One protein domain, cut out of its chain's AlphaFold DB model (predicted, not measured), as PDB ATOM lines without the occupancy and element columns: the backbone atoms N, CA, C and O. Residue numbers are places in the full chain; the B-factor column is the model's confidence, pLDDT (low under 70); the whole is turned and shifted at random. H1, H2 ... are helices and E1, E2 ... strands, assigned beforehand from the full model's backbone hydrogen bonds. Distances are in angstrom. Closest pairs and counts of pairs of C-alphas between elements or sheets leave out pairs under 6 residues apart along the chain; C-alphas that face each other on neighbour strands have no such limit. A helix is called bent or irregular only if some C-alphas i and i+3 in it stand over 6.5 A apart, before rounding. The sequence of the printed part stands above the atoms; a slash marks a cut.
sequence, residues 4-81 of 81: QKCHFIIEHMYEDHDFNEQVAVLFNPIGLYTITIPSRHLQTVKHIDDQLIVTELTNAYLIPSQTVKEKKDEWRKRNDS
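What this domain is: This is residues 4 to 81 of the 81 residues of an uncharacterized protein of Pelagirhabdus alkalitolerans (UniProt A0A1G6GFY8). A small, strongly twisted sheet of five antiparallel strands makes the body, and the helix H1 sticks out from it as a separate arm on the free residues 63 to 81. Within the sheet the long, sharply bent strand E1 joins two parts: one portion of it runs beside the hairpin E4 and E5, the other beside E2, which is followed by E3. The printed part has 78 residues with five named strands and then one named helix, in the order E1 E2 E3 E4 E5 H1, and the class is mixed, helices and strands. Across the sheet the order is E3 E2 E1 E5 E4. The whole is only just compact, close to loose, with a radius of gyration of the C-alphas of 13.7 A, and elongated, spanning 46 by 26 by 22 A.

How they stand to each other: E1, residues 4 to 16, is an inner strand and bends by 98 degrees at residue 7. E2, residues 21 to 28, forms a hairpin with it; N 11 and O 25 are 2.9 A apart, within hydrogen-bond range. E3, residues 33 to 38, forms a hairpin with E2, and N 26 and O 35 are within range at 2.8 A. E1, E2 and E3 are a meander, each strand the antiparallel neighbour of the one before. E4, residues 42 to 48, meets E3 only through their link; E3 and E4 are the edge strands. E5, residues 51 to 58, bends by 54 degrees at residue 55 and forms a hairpin with E4, with N 53 and O 46 within range at 2.8 A. E5 is also the antiparallel neighbour of E1, with N 8 and O 54 at 3.1 A. The pairing is staggered: E1 pairs with E5 over residues 4 to 9 and with E2 over residues 9 to 16. H1, residues 66 to 79, is not on the sheet, with 0 pairs of C-alphas within 10 A. Every O i to N i+4 pair in H1 is within hydrogen-bond range.

Where its parts are: E1 begins at C-alpha 4, (38.098, -5.255, 16.509), and measures 23.5 A from first to last C-alpha. E2 measures 22.3 A, E3 17.0 A, E4 16.2 A and E5 20.5 A, where E5 ends at C-alpha 58, (36.249, 0.892, 16.019). H1 measures 20.5 A and ends at C-alpha 79, (16.231, 2.755, -3.776).

The domain as a whole: The two C-alphas farthest apart, those of Asp 49 and Ser 81, are 46.2 A apart. Without residues 63 to 81 the body has 59 residues and spans 30 by 23 by 20 A. The printed part has no cut and no long link; the link from E5 to H1 is short, with 7 residues. The model's mean pLDDT is 79.4 over the printed part, and it is under 70 at residue 19, residues 60 to 72, 75 to 76 and 78 to 81.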
ATOM      1  N   GLN A   4      37.920  -3.997  17.219       83.94
ATOM      2  CA  GLN A   4      38.098  -5.255  16.509       83.94
ATOM      3  C   GLN A   4      39.482  -5.295  15.879       83.94
ATOM      4  O   GLN A   4      39.830  -4.447  15.056       83.94
ATOM      5  N   LYS A   5      40.265  -6.303  16.266       88.69
ATOM      6  CA  LYS A   5      41.547  -6.586  15.623       88.69
ATOM      7  C   LYS A   5      41.292  -7.154  14.236       88.69
ATOM      8  O   LYS A   5      40.445  -8.030  14.070       88.69
ATOM      9  N   CYS A   6      42.033  -6.666  13.257       86.94
ATOM     10  CA  CYS A   6      41.919  -7.089  11.870       86.94
ATOM     11  C   CYS A   6      43.265  -6.945  11.159       86.94
ATOM     12  O   CYS A   6      44.225  -6.467  11.753       86.94
ATOM     13  N   HIS A   7      43.330  -7.399   9.911       89.12
ATOM     14  CA  HIS A   7      44.456  -7.161   9.014       89.12
ATOM     15  C   HIS A   7      43.878  -6.928   7.623       89.12
ATOM     16  O   HIS A   7      43.699  -7.872   6.855       89.12
ATOM     17  N   PHE A   8      43.508  -5.681   7.346       92.56
ATOM     18  CA  PHE A   8      43.061  -5.281   6.017       92.56
ATOM     19  C   PHE A   8      44.085  -4.369   5.365       92.56
ATOM     20  O   PHE A   8      44.716  -3.568   6.046       92.56
ATOM     21  N   ILE A   9      44.204  -4.456   4.049       94.06
ATOM     22  CA  ILE A   9      44.986  -3.521   3.242       94.06
ATOM     23  C   ILE A   9      44.035  -2.423   2.765       94.06
ATOM     24  O   ILE A   9      42.955  -2.729   2.266       94.06
ATOM     25  N   ILE A  10      44.407  -1.155   2.929       94.62
ATOM     26  CA  ILE A  10      43.681  -0.039   2.315       94.62
ATOM     27  C   ILE A  10      44.054  -0.015   0.834       94.62
ATOM     28  O   ILE A  10      45.191   0.302   0.494       94.62
ATOM     29  N   GLU A  11      43.107  -0.339  -0.041       92.81
ATOM     30  CA  GLU A  11      43.331  -0.269  -1.488       92.81
ATOM     31  C   GLU A  11      43.236   1.169  -1.994       92.81
ATOM     32  O   GLU A  11      44.073   1.621  -2.767       92.81
ATOM     33  N   HIS A  12      42.207   1.895  -1.556       90.50
ATOM     34  CA  HIS A  12      42.017   3.309  -1.862       90.50
ATOM     35  C   HIS A  12      41.026   3.949  -0.883       90.50
ATOM     36  O   HIS A  12      40.248   3.268  -0.206       90.50
ATOM     37  N   MET A  13      41.067   5.278  -0.815       92.19
ATOM     38  CA  MET A  13      40.154   6.103  -0.028       92.19
ATOM     39  C   MET A  13      39.558   7.188  -0.921       92.19
ATOM     40  O   MET A  13      40.256   7.727  -1.779       92.19
ATOM     41  N   TYR A  14      38.283   7.505  -0.719       88.94
ATOM     42  CA  TYR A  14      37.571   8.537  -1.476       88.94
ATOM     43  C   TYR A  14      36.455   9.161  -0.639       88.94
ATOM     44  O   TYR A  14      36.033   8.589   0.363       88.94
ATOM     45  N   GLU A  15      36.000  10.346  -1.039       86.75
ATOM     46  CA  GLU A  15      34.775  10.955  -0.512       86.75
ATOM     47  C   GLU A  15      33.565  10.295  -1.170       86.75
ATOM     48  O   GLU A  15      33.469  10.269  -2.399       86.75
ATOM     49  N   ASP A  16      32.658   9.757  -0.360       82.94
ATOM     50  CA  ASP A  16      31.431   9.134  -0.838       82.94
ATOM     51  C   ASP A  16      30.237  10.055  -0.565       82.94
ATOM     52  O   ASP A  16      30.004  10.487   0.567       82.94
ATOM     53  N   HIS A  17      29.481  10.377  -1.614       78.88
ATOM     54  CA  HIS A  17      28.346  11.294  -1.521       78.88
ATOM     55  C   HIS A  17      27.129  10.692  -0.803       78.88
ATOM     56  O   HIS A  17      26.362  11.446  -0.207       78.88
ATOM     57  N   ASP A  18      26.968   9.368  -0.810       72.19
ATOM     58  CA  ASP A  18      25.850   8.686  -0.152       72.19
ATOM     59  C   ASP A  18      26.076   8.593   1.361       72.19
ATOM     60  O   ASP A  18      25.139   8.738   2.153       72.19
ATOM     61  N   PHE A  19      27.328   8.392   1.778       64.94
ATOM     62  CA  PHE A  19      27.716   8.450   3.190       64.94
ATOM     63  C   PHE A  19      28.003   9.882   3.675       64.94
ATOM     64  O   PHE A  19      27.999  10.124   4.885       64.94
ATOM     65  N   ASN A  20      28.205  10.827   2.748       82.88
ATOM     66  CA  ASN A  20      28.617  12.211   3.001       82.88
ATOM     67  C   ASN A  20      29.858  12.292   3.912       82.88
ATOM     68  O   ASN A  20      29.941  13.122   4.824       82.88
ATOM     69  N   GLU A  21      30.790  11.366   3.700       85.06
ATOM     70  CA  GLU A  21      32.056  11.268   4.418       85.06
ATOM     71  C   GLU A  21      33.085  10.463   3.615       85.06
ATOM     72  O   GLU A  21      32.753   9.720   2.687       85.06
ATOM     73  N   GLN A  22      34.350  10.558   4.026       90.44
ATOM     74  CA  GLN A  22      35.423   9.747   3.476       90.44
ATOM     75  C   GLN A  22      35.242   8.266   3.833       90.44
ATOM     76  O   GLN A  22      35.072   7.894   4.998       90.44
ATOM     77  N   VAL A  23      35.371   7.402   2.833       88.69
ATOM     78  CA  VAL A  23      35.337   5.945   2.968       88.69
ATOM     79  C   VAL A  23      36.672   5.328   2.558       88.69
ATOM     80  O   VAL A  23      37.453   5.907   1.802       88.69
ATOM     81  N   ALA A  24      36.943   4.136   3.078       91.81
ATOM     82  CA  ALA A  24      38.089   3.315   2.728       91.81
ATOM     83  C   ALA A  24      37.622   1.963   2.191       91.81
ATOM     84  O   ALA A  24      36.762   1.309   2.795       91.81
ATOM     85  N   VAL A  25      38.232   1.534   1.089       89.62
ATOM     86  CA  VAL A  25      38.096   0.171   0.575       89.62
ATOM     87  C   VAL A  25      39.205  -0.673   1.177       89.62
ATOM     88  O   VAL A  25      40.392  -0.399   1.001       89.62
ATOM     89  N   LEU A  26      38.790  -1.677   1.938       91.88
ATOM     90  CA  LEU A  26      39.644  -2.555   2.712       91.88
ATOM     91  C   LEU A  26      39.639  -3.952   2.098       91.88
ATOM     92  O   LEU A  26      38.593  -4.599   2.038       91.88
ATOM     93  N   PHE A  27      40.805  -4.441   1.695       89.56
ATOM     94  CA  PHE A  27      40.995  -5.788   1.173       89.56
ATOM     95  C   PHE A  27      41.481  -6.747   2.263       89.56
ATOM     96  O   PHE A  27      42.428  -6.454   2.995       89.56
ATOM     97  N   ASN A  28      40.832  -7.908   2.376       87.94
ATOM     98  CA  ASN A  28      41.277  -9.009   3.220       87.94
ATOM     99  C   ASN A  28      42.083 -10.014   2.381       87.94
ATOM    100  O   ASN A  28      41.473 -10.775   1.625       87.94
ATOM    101  N   PRO A  29      43.414 -10.102   2.547       81.38
ATOM    102  CA  PRO A  29      44.237 -11.017   1.758       81.38
ATOM    103  C   PRO A  29      44.009 -12.497   2.098       81.38
ATOM    104  O   PRO A  29      44.306 -13.360   1.282       81.38
ATOM    105  N   ILE A  30      43.469 -12.808   3.283       82.19
ATOM    106  CA  ILE A  30      43.192 -14.188   3.709       82.19
ATOM    107  C   ILE A  30      41.865 -14.665   3.116       82.19
ATOM    108  O   ILE A  30      41.772 -15.762   2.577       82.19
ATOM    109  N   GLY A  31      40.823 -13.842   3.246       79.19
ATOM    110  CA  GLY A  31      39.480 -14.171   2.768       79.19
ATOM    111  C   GLY A  31      39.233 -13.841   1.296       79.19
ATOM    112  O   GLY A  31      38.191 -14.229   0.777       79.19
ATOM    113  N   LEU A  32      40.155 -13.116   0.652       83.31
ATOM    114  CA  LEU A  32      40.065 -12.632  -0.730       83.31
ATOM    115  C   LEU A  32      38.765 -11.866  -1.018       83.31
ATOM    116  O   LEU A  32      38.106 -12.079  -2.034       83.31
ATOM    117  N   TYR A  33      38.386 -10.970  -0.110       83.31
ATOM    118  CA  TYR A  33      37.214 -10.111  -0.264       83.31
ATOM    119  C   TYR A  33      37.543  -8.666   0.096       83.31
ATOM    120  O   TYR A  33      38.461  -8.402   0.876       83.31
ATOM    121  N   THR A  34      36.757  -7.737  -0.442       84.88
ATOM    122  CA  THR A  34      36.821  -6.315  -0.105       84.88
ATOM    123  C   THR A  34      35.598  -5.892   0.699       84.88
ATOM    124  O   THR A  34      34.520  -6.486   0.607       84.88
ATOM    125  N   ILE A  35      35.774  -4.860   1.515       87.25
ATOM    126  CA  ILE A  35      34.692  -4.165   2.208       87.25
ATOM    127  C   ILE A  35      34.914  -2.661   2.089       87.25
ATOM    128  O   ILE A  35      36.049  -2.194   2.129       87.25
ATOM    129  N   THR A  36      33.829  -1.903   1.999       86.38
ATOM    130  CA  THR A  36      33.868  -0.440   2.053       86.38
ATOM    131  C   THR A  36      33.344   0.001   3.406       86.38
ATOM    132  O   THR A  36      32.257  -0.420   3.808       86.38
ATOM    133  N   ILE A  37      34.109   0.823   4.122       87.19
ATOM    134  CA  ILE A  37      33.689   1.369   5.414       87.19
ATOM    135  C   ILE A  37      34.036   2.857   5.525       87.19
ATOM    136  O   ILE A  37      35.040   3.283   4.954       87.19
ATOM    137  N   PRO A  38      33.284   3.646   6.307       89.50
ATOM    138  CA  PRO A  38      33.692   5.009   6.629       89.50
ATOM    139  C   PRO A  38      35.054   5.064   7.326       89.50
ATOM    140  O   PRO A  38      35.316   4.296   8.261       89.50
ATOM    141  N   SER A  39      35.912   5.996   6.911       90.38
ATOM    142  CA  SER A  39      37.302   6.080   7.374       90.38
ATOM    143  C   SER A  39      37.413   6.393   8.868       90.38
ATOM    144  O   SER A  39      38.366   5.970   9.517       90.38
ATOM    145  N   ARG A  40      36.389   7.018   9.467       89.38
ATOM    146  CA  ARG A  40      36.284   7.237  10.925       89.38
ATOM    147  C   ARG A  40      36.332   5.954  11.764       89.38
ATOM    148  O   ARG A  40      36.572   6.021  12.967       89.38
ATOM    149  N   HIS A  41      36.060   4.798  11.156       90.31
ATOM    150  CA  HIS A  41      36.134   3.497  11.821       90.31
ATOM    151  C   HIS A  41      37.546   2.894  11.795       90.31
ATOM    152  O   HIS A  41      37.790   1.904  12.487       90.31
ATOM    153  N   LEU A  42      38.478   3.476  11.030       91.06
ATOM    154  CA  LEU A  42      39.890   3.096  11.009       91.06
ATOM    155  C   LEU A  42      40.566   3.602  12.281       91.06
ATOM    156  O   LEU A  42      40.735   4.804  12.464       91.06
ATOM    157  N   GLN A  43      40.956   2.692  13.176       89.38
ATOM    158  CA  GLN A  43      41.562   3.094  14.445       89.38
ATOM    159  C   GLN A  43      43.087   3.083  14.393       89.38
ATOM    160  O   GLN A  43      43.728   4.013  14.871       89.38
ATOM    161  N   THR A  44      43.670   2.009  13.860       90.44
ATOM    162  CA  THR A  44      45.125   1.876  13.739       90.44
ATOM    163  C   THR A  44      45.474   1.481  12.318       90.44
ATOM    164  O   THR A  44      45.068   0.410  11.864       90.44
ATOM    165  N   VAL A  45      46.250   2.331  11.650       91.44
ATOM    166  CA  VAL A  45      46.806   2.099  10.316       91.44
ATOM    167  C   VAL A  45      48.327   2.085  10.433       91.44
ATOM    168  O   VAL A  45      48.911   2.959  11.071       91.44
ATOM    169  N   LYS A  46      48.970   1.076   9.851       93.75
ATOM    170  CA  LYS A  46      50.428   0.936   9.790       93.75
ATOM    171  C   LYS A  46      50.889   0.979   8.347       93.75
ATOM    172  O   LYS A  46      50.203   0.460   7.479       93.75
ATOM    173  N   HIS A  47      52.065   1.542   8.115       92.00
ATOM    174  CA  HIS A  47      52.714   1.502   6.813       92.00
ATOM    175  C   HIS A  47      53.743   0.364   6.804       92.00
ATOM    176  O   HIS A  47      54.628   0.345   7.663       92.00
ATOM    177  N   ILE A  48      53.580  -0.607   5.907       90.56
ATOM    178  CA  ILE A  48      54.457  -1.777   5.754       90.56
ATOM    179  C   ILE A  48      54.651  -2.000   4.254       90.56
ATOM    180  O   ILE A  48      53.660  -2.194   3.562       90.56
ATOM    181  N   ASP A  49      55.894  -1.965   3.769       84.12
ATOM    182  CA  ASP A  49      56.259  -2.245   2.368       84.12
ATOM    183  C   ASP A  49      55.355  -1.534   1.337       84.12
ATOM    184  O   ASP A  49      54.742  -2.165   0.478       84.12
ATOM    185  N   ASP A  50      55.230  -0.210   1.473       88.50
ATOM    186  CA  ASP A  50      54.381   0.676   0.657       88.50
ATOM    187  C   ASP A  50      52.860   0.424   0.750       88.50
ATOM    188  O   ASP A  50      52.070   1.009   0.007       88.50
ATOM    189  N   GLN A  51      52.417  -0.409   1.696       90.25
ATOM    190  CA  GLN A  51      51.006  -0.701   1.945       90.25
ATOM    191  C   GLN A  51      50.524  -0.119   3.272       90.25
ATOM    192  O   GLN A  51      51.167  -0.240   4.318       90.25
ATOM    193  N   LEU A  52      49.329   0.470   3.248       93.38
ATOM    194  CA  LEU A  52      48.622   0.887   4.453       93.38
ATOM    195  C   LEU A  52      47.776  -0.276   4.974       93.38
ATOM    196  O   LEU A  52      46.805  -0.688   4.342       93.38
ATOM    197  N   ILE A  53      48.138  -0.799   6.141       93.31
ATOM    198  CA  ILE A  53      47.486  -1.940   6.778       93.31
ATOM    199  C   ILE A  53      46.690  -1.469   7.990       93.31
ATOM    200  O   ILE A  53      47.240  -0.939   8.956       93.31
ATOM    201  N   VAL A  54      45.386  -1.715   7.970       93.06
ATOM    202  CA  VAL A  54      44.486  -1.500   9.101       93.06
ATOM    203  C   VAL A  54      44.600  -2.683  10.050       93.06
ATOM    204  O   VAL A  54      44.264  -3.813   9.689       93.06
ATOM    205  N   THR A  55      45.059  -2.419  11.273       91.81
ATOM    206  CA  THR A  55      45.219  -3.453  12.305       91.81
ATOM    207  C   THR A  55      44.113  -3.437  13.359       91.81
ATOM    208  O   THR A  55      43.943  -4.394  14.117       91.81
ATOM    209  N   GLU A  56      43.365  -2.338  13.446       91.62
ATOM    210  CA  GLU A  56      42.273  -2.187  14.404       91.62
ATOM    211  C   GLU A  56      41.172  -1.277  13.856       91.62
ATOM    212  O   GLU A  56      41.453  -0.210  13.305       91.62
ATOM    213  N   LEU A  57      39.924  -1.698  14.060       90.75
ATOM    214  CA  LEU A  57      38.715  -0.960  13.708       90.75
ATOM    215  C   LEU A  57      37.875  -0.655  14.950       90.75
ATOM    216  O   LEU A  57      37.814  -1.467  15.879       90.75
ATOM    217  N   THR A  58      37.181   0.484  14.954       88.88
ATOM    218  CA  THR A  58      36.249   0.892  16.019       88.88
ATOM    219  C   THR A  58      34.825   0.941  15.527       88.88
ATOM    220  O   THR A  58      34.508   1.599  14.539       88.88
ATOM    221  N   ASN A  59      33.924   0.297  16.269       76.69
ATOM    222  CA  ASN A  59      32.489   0.299  15.974       76.69
ATOM    223  C   ASN A  59      32.171  -0.077  14.506       76.69
ATOM    224  O   ASN A  59      31.113   0.276  13.992       76.69
ATOM    225  N   ALA A  60      33.090  -0.776  13.831       67.69
ATOM    226  CA  ALA A  60      32.872  -1.362  12.525       67.69
ATOM    227  C   ALA A  60      32.157  -2.685  12.772       67.69
ATOM    228  O   ALA A  60      32.703  -3.588  13.398       67.69
ATOM    229  N   TYR A  61      30.907  -2.809  12.353       59.78
ATOM    230  CA  TYR A  61      30.192  -4.074  12.467       59.78
ATOM    231  C   TYR A  61      30.615  -4.971  11.296       59.78
ATOM    232  O   TYR A  61      29.893  -5.109  10.319       59.78
ATOM    233  N   LEU A  62      31.818  -5.553  11.378       57.50
ATOM    234  CA  LEU A  62      32.392  -6.427  10.339       57.50
ATOM    235  C   LEU A  62      31.764  -7.821  10.240       57.50
ATOM    236  O   LEU A  62      32.210  -8.660   9.462       57.50
ATOM    237  N   ILE A  63      30.751  -8.103  11.049       47.38
ATOM    238  CA  ILE A  63      30.120  -9.416  11.092       47.38
ATOM    239  C   ILE A  63      28.857  -9.333  10.234       47.38
ATOM    240  O   ILE A  63      28.089  -8.383  10.418       47.38
ATOM    241  N   PRO A  64      28.577 -10.313   9.352       46.75
ATOM    242  CA  PRO A  64      27.244 -10.497   8.800       46.75
ATOM    243  C   PRO A  64      26.330 -10.924   9.952       46.75
ATOM    244  O   PRO A  64      26.015 -12.096  10.127       46.75
ATOM    245  N   SER A  65      25.951  -9.980  10.810       49.00
ATOM    246  CA  SER A  65      24.840 -10.193  11.712       49.00
ATOM    247  C   SER A  65      23.572 -10.114  10.876       49.00
ATOM    248  O   SER A  65      23.495  -9.364   9.894       49.00
ATOM    249  N   GLN A  66      22.568 -10.889  11.271       52.34
ATOM    250  CA  GLN A  66      21.219 -10.803  10.721       52.34
ATOM    251  C   GLN A  66      20.777  -9.333  10.575       52.34
ATOM    252  O   GLN A  66      20.291  -8.936   9.525       52.34
ATOM    253  N   THR A  67      21.121  -8.498  11.557       47.06
ATOM    254  CA  THR A  67      20.851  -7.057  11.598       47.06
ATOM    255  C   THR A  67      21.543  -6.246  10.496       47.06
ATOM    256  O   THR A  67      20.960  -5.298   9.977       47.06
ATOM    257  N   VAL A  68      22.782  -6.576  10.115       51.50
ATOM    258  CA  VAL A  68      23.477  -5.900   8.998       51.50
ATOM    259  C   VAL A  68      22.853  -6.302   7.662       51.50
ATOM    260  O   VAL A  68      22.686  -5.459   6.782       51.50
ATOM    261  N   LYS A  69      22.454  -7.572   7.522       55.53
ATOM    262  CA  LYS A  69      21.724  -8.055   6.341       55.53
ATOM    263  C   LYS A  69      20.358  -7.373   6.218       55.53
ATOM    264  O   LYS A  69      20.050  -6.847   5.156       55.53
ATOM    265  N   GLU A  70      19.612  -7.289   7.318       64.88
ATOM    266  CA  GLU A  70      18.322  -6.594   7.408       64.88
ATOM    267  C   GLU A  70      18.448  -5.116   7.026       64.88
ATOM    268  O   GLU A  70      17.727  -4.652   6.147       64.88
ATOM    269  N   LYS A  71      19.428  -4.391   7.582       58.31
ATOM    270  CA  LYS A  71      19.668  -2.983   7.219       58.31
ATOM    271  C   LYS A  71      20.064  -2.798   5.753       58.31
ATOM    272  O   LYS A  71      19.649  -1.822   5.130       58.31
ATOM    273  N   LYS A  72      20.846  -3.723   5.184       55.06
ATOM    274  CA  LYS A  72      21.212  -3.689   3.759       55.06
ATOM    275  C   LYS A  72      20.000  -3.933   2.856       55.06
ATOM    276  O   LYS A  72      19.849  -3.266   1.836       55.06
ATOM    277  N   ASP A  73      19.133  -4.864   3.238       70.06
ATOM    278  CA  ASP A  73      17.913  -5.180   2.493       70.06
ATOM    279  C   ASP A  73      16.877  -4.044   2.601       70.06
ATOM    280  O   ASP A  73      16.209  -3.722   1.619       70.06
ATOM    281  N   GLU A  74      16.788  -3.362   3.747       71.94
ATOM    282  CA  GLU A  74      15.985  -2.141   3.908       71.94
ATOM    283  C   GLU A  74      16.481  -0.967   3.059       71.94
ATOM    284  O   GLU A  74      15.670  -0.161   2.602       71.94
ATOM    285  N   TRP A  75      17.795  -0.826   2.878       69.50
ATOM    286  CA  TRP A  75      18.366   0.206   2.009       69.50
ATOM    287  C   TRP A  75      18.039  -0.071   0.536       69.50
ATOM    288  O   TRP A  75      17.562   0.819  -0.158       69.50
ATOM    289  N   ARG A  76      18.175  -1.327   0.082       61.34
ATOM    290  CA  ARG A  76      17.804  -1.734  -1.289       61.34
ATOM    291  C   ARG A  76      16.339  -1.453  -1.607       61.34
ATOM    292  O   ARG A  76      16.040  -0.837  -2.619       61.34
ATOM    293  N   LYS A  77      15.426  -1.811  -0.696       72.94
ATOM    294  CA  LYS A  77      13.985  -1.553  -0.869       72.94
ATOM    295  C   LYS A  77      13.635  -0.073  -1.038       72.94
ATOM    296  O   LYS A  77      12.639   0.226  -1.681       72.94
ATOM    297  N   ARG A  78      14.417   0.838  -0.450       62.97
ATOM    298  CA  ARG A  78      14.196   2.289  -0.552       62.97
ATOM    299  C   ARG A  78      14.658   2.884  -1.880       62.97
ATOM    300  O   ARG A  78      14.127   3.914  -2.261       62.97
ATOM    301  N   ASN A  79      15.625   2.251  -2.541       56.66
ATOM    302  CA  ASN A  79      16.231   2.755  -3.776       56.66
ATOM    303  C   ASN A  79      15.711   2.056  -5.045       56.66
ATOM    304  O   ASN A  79      15.950   2.552  -6.138       56.66
ATOM    305  N   ASP A  80      14.993   0.937  -4.899       54.28
ATOM    306  CA  ASP A  80      14.301   0.237  -5.996       54.28
ATOM    307  C   ASP A  80      12.812   0.662  -6.148       54.28
ATOM    308  O   ASP A  80      12.065   0.013  -6.881       54.28
ATOM    309  N   SER A  81      12.356   1.712  -5.440       47.28
ATOM    310  CA  SER A  81      11.005   2.319  -5.545       47.28
ATOM    311  C   SER A  81      11.077   3.728  -6.120       47.28
ATOM    312  O   SER A  81      10.135   4.100  -6.855       47.28
TER     313      SER A  81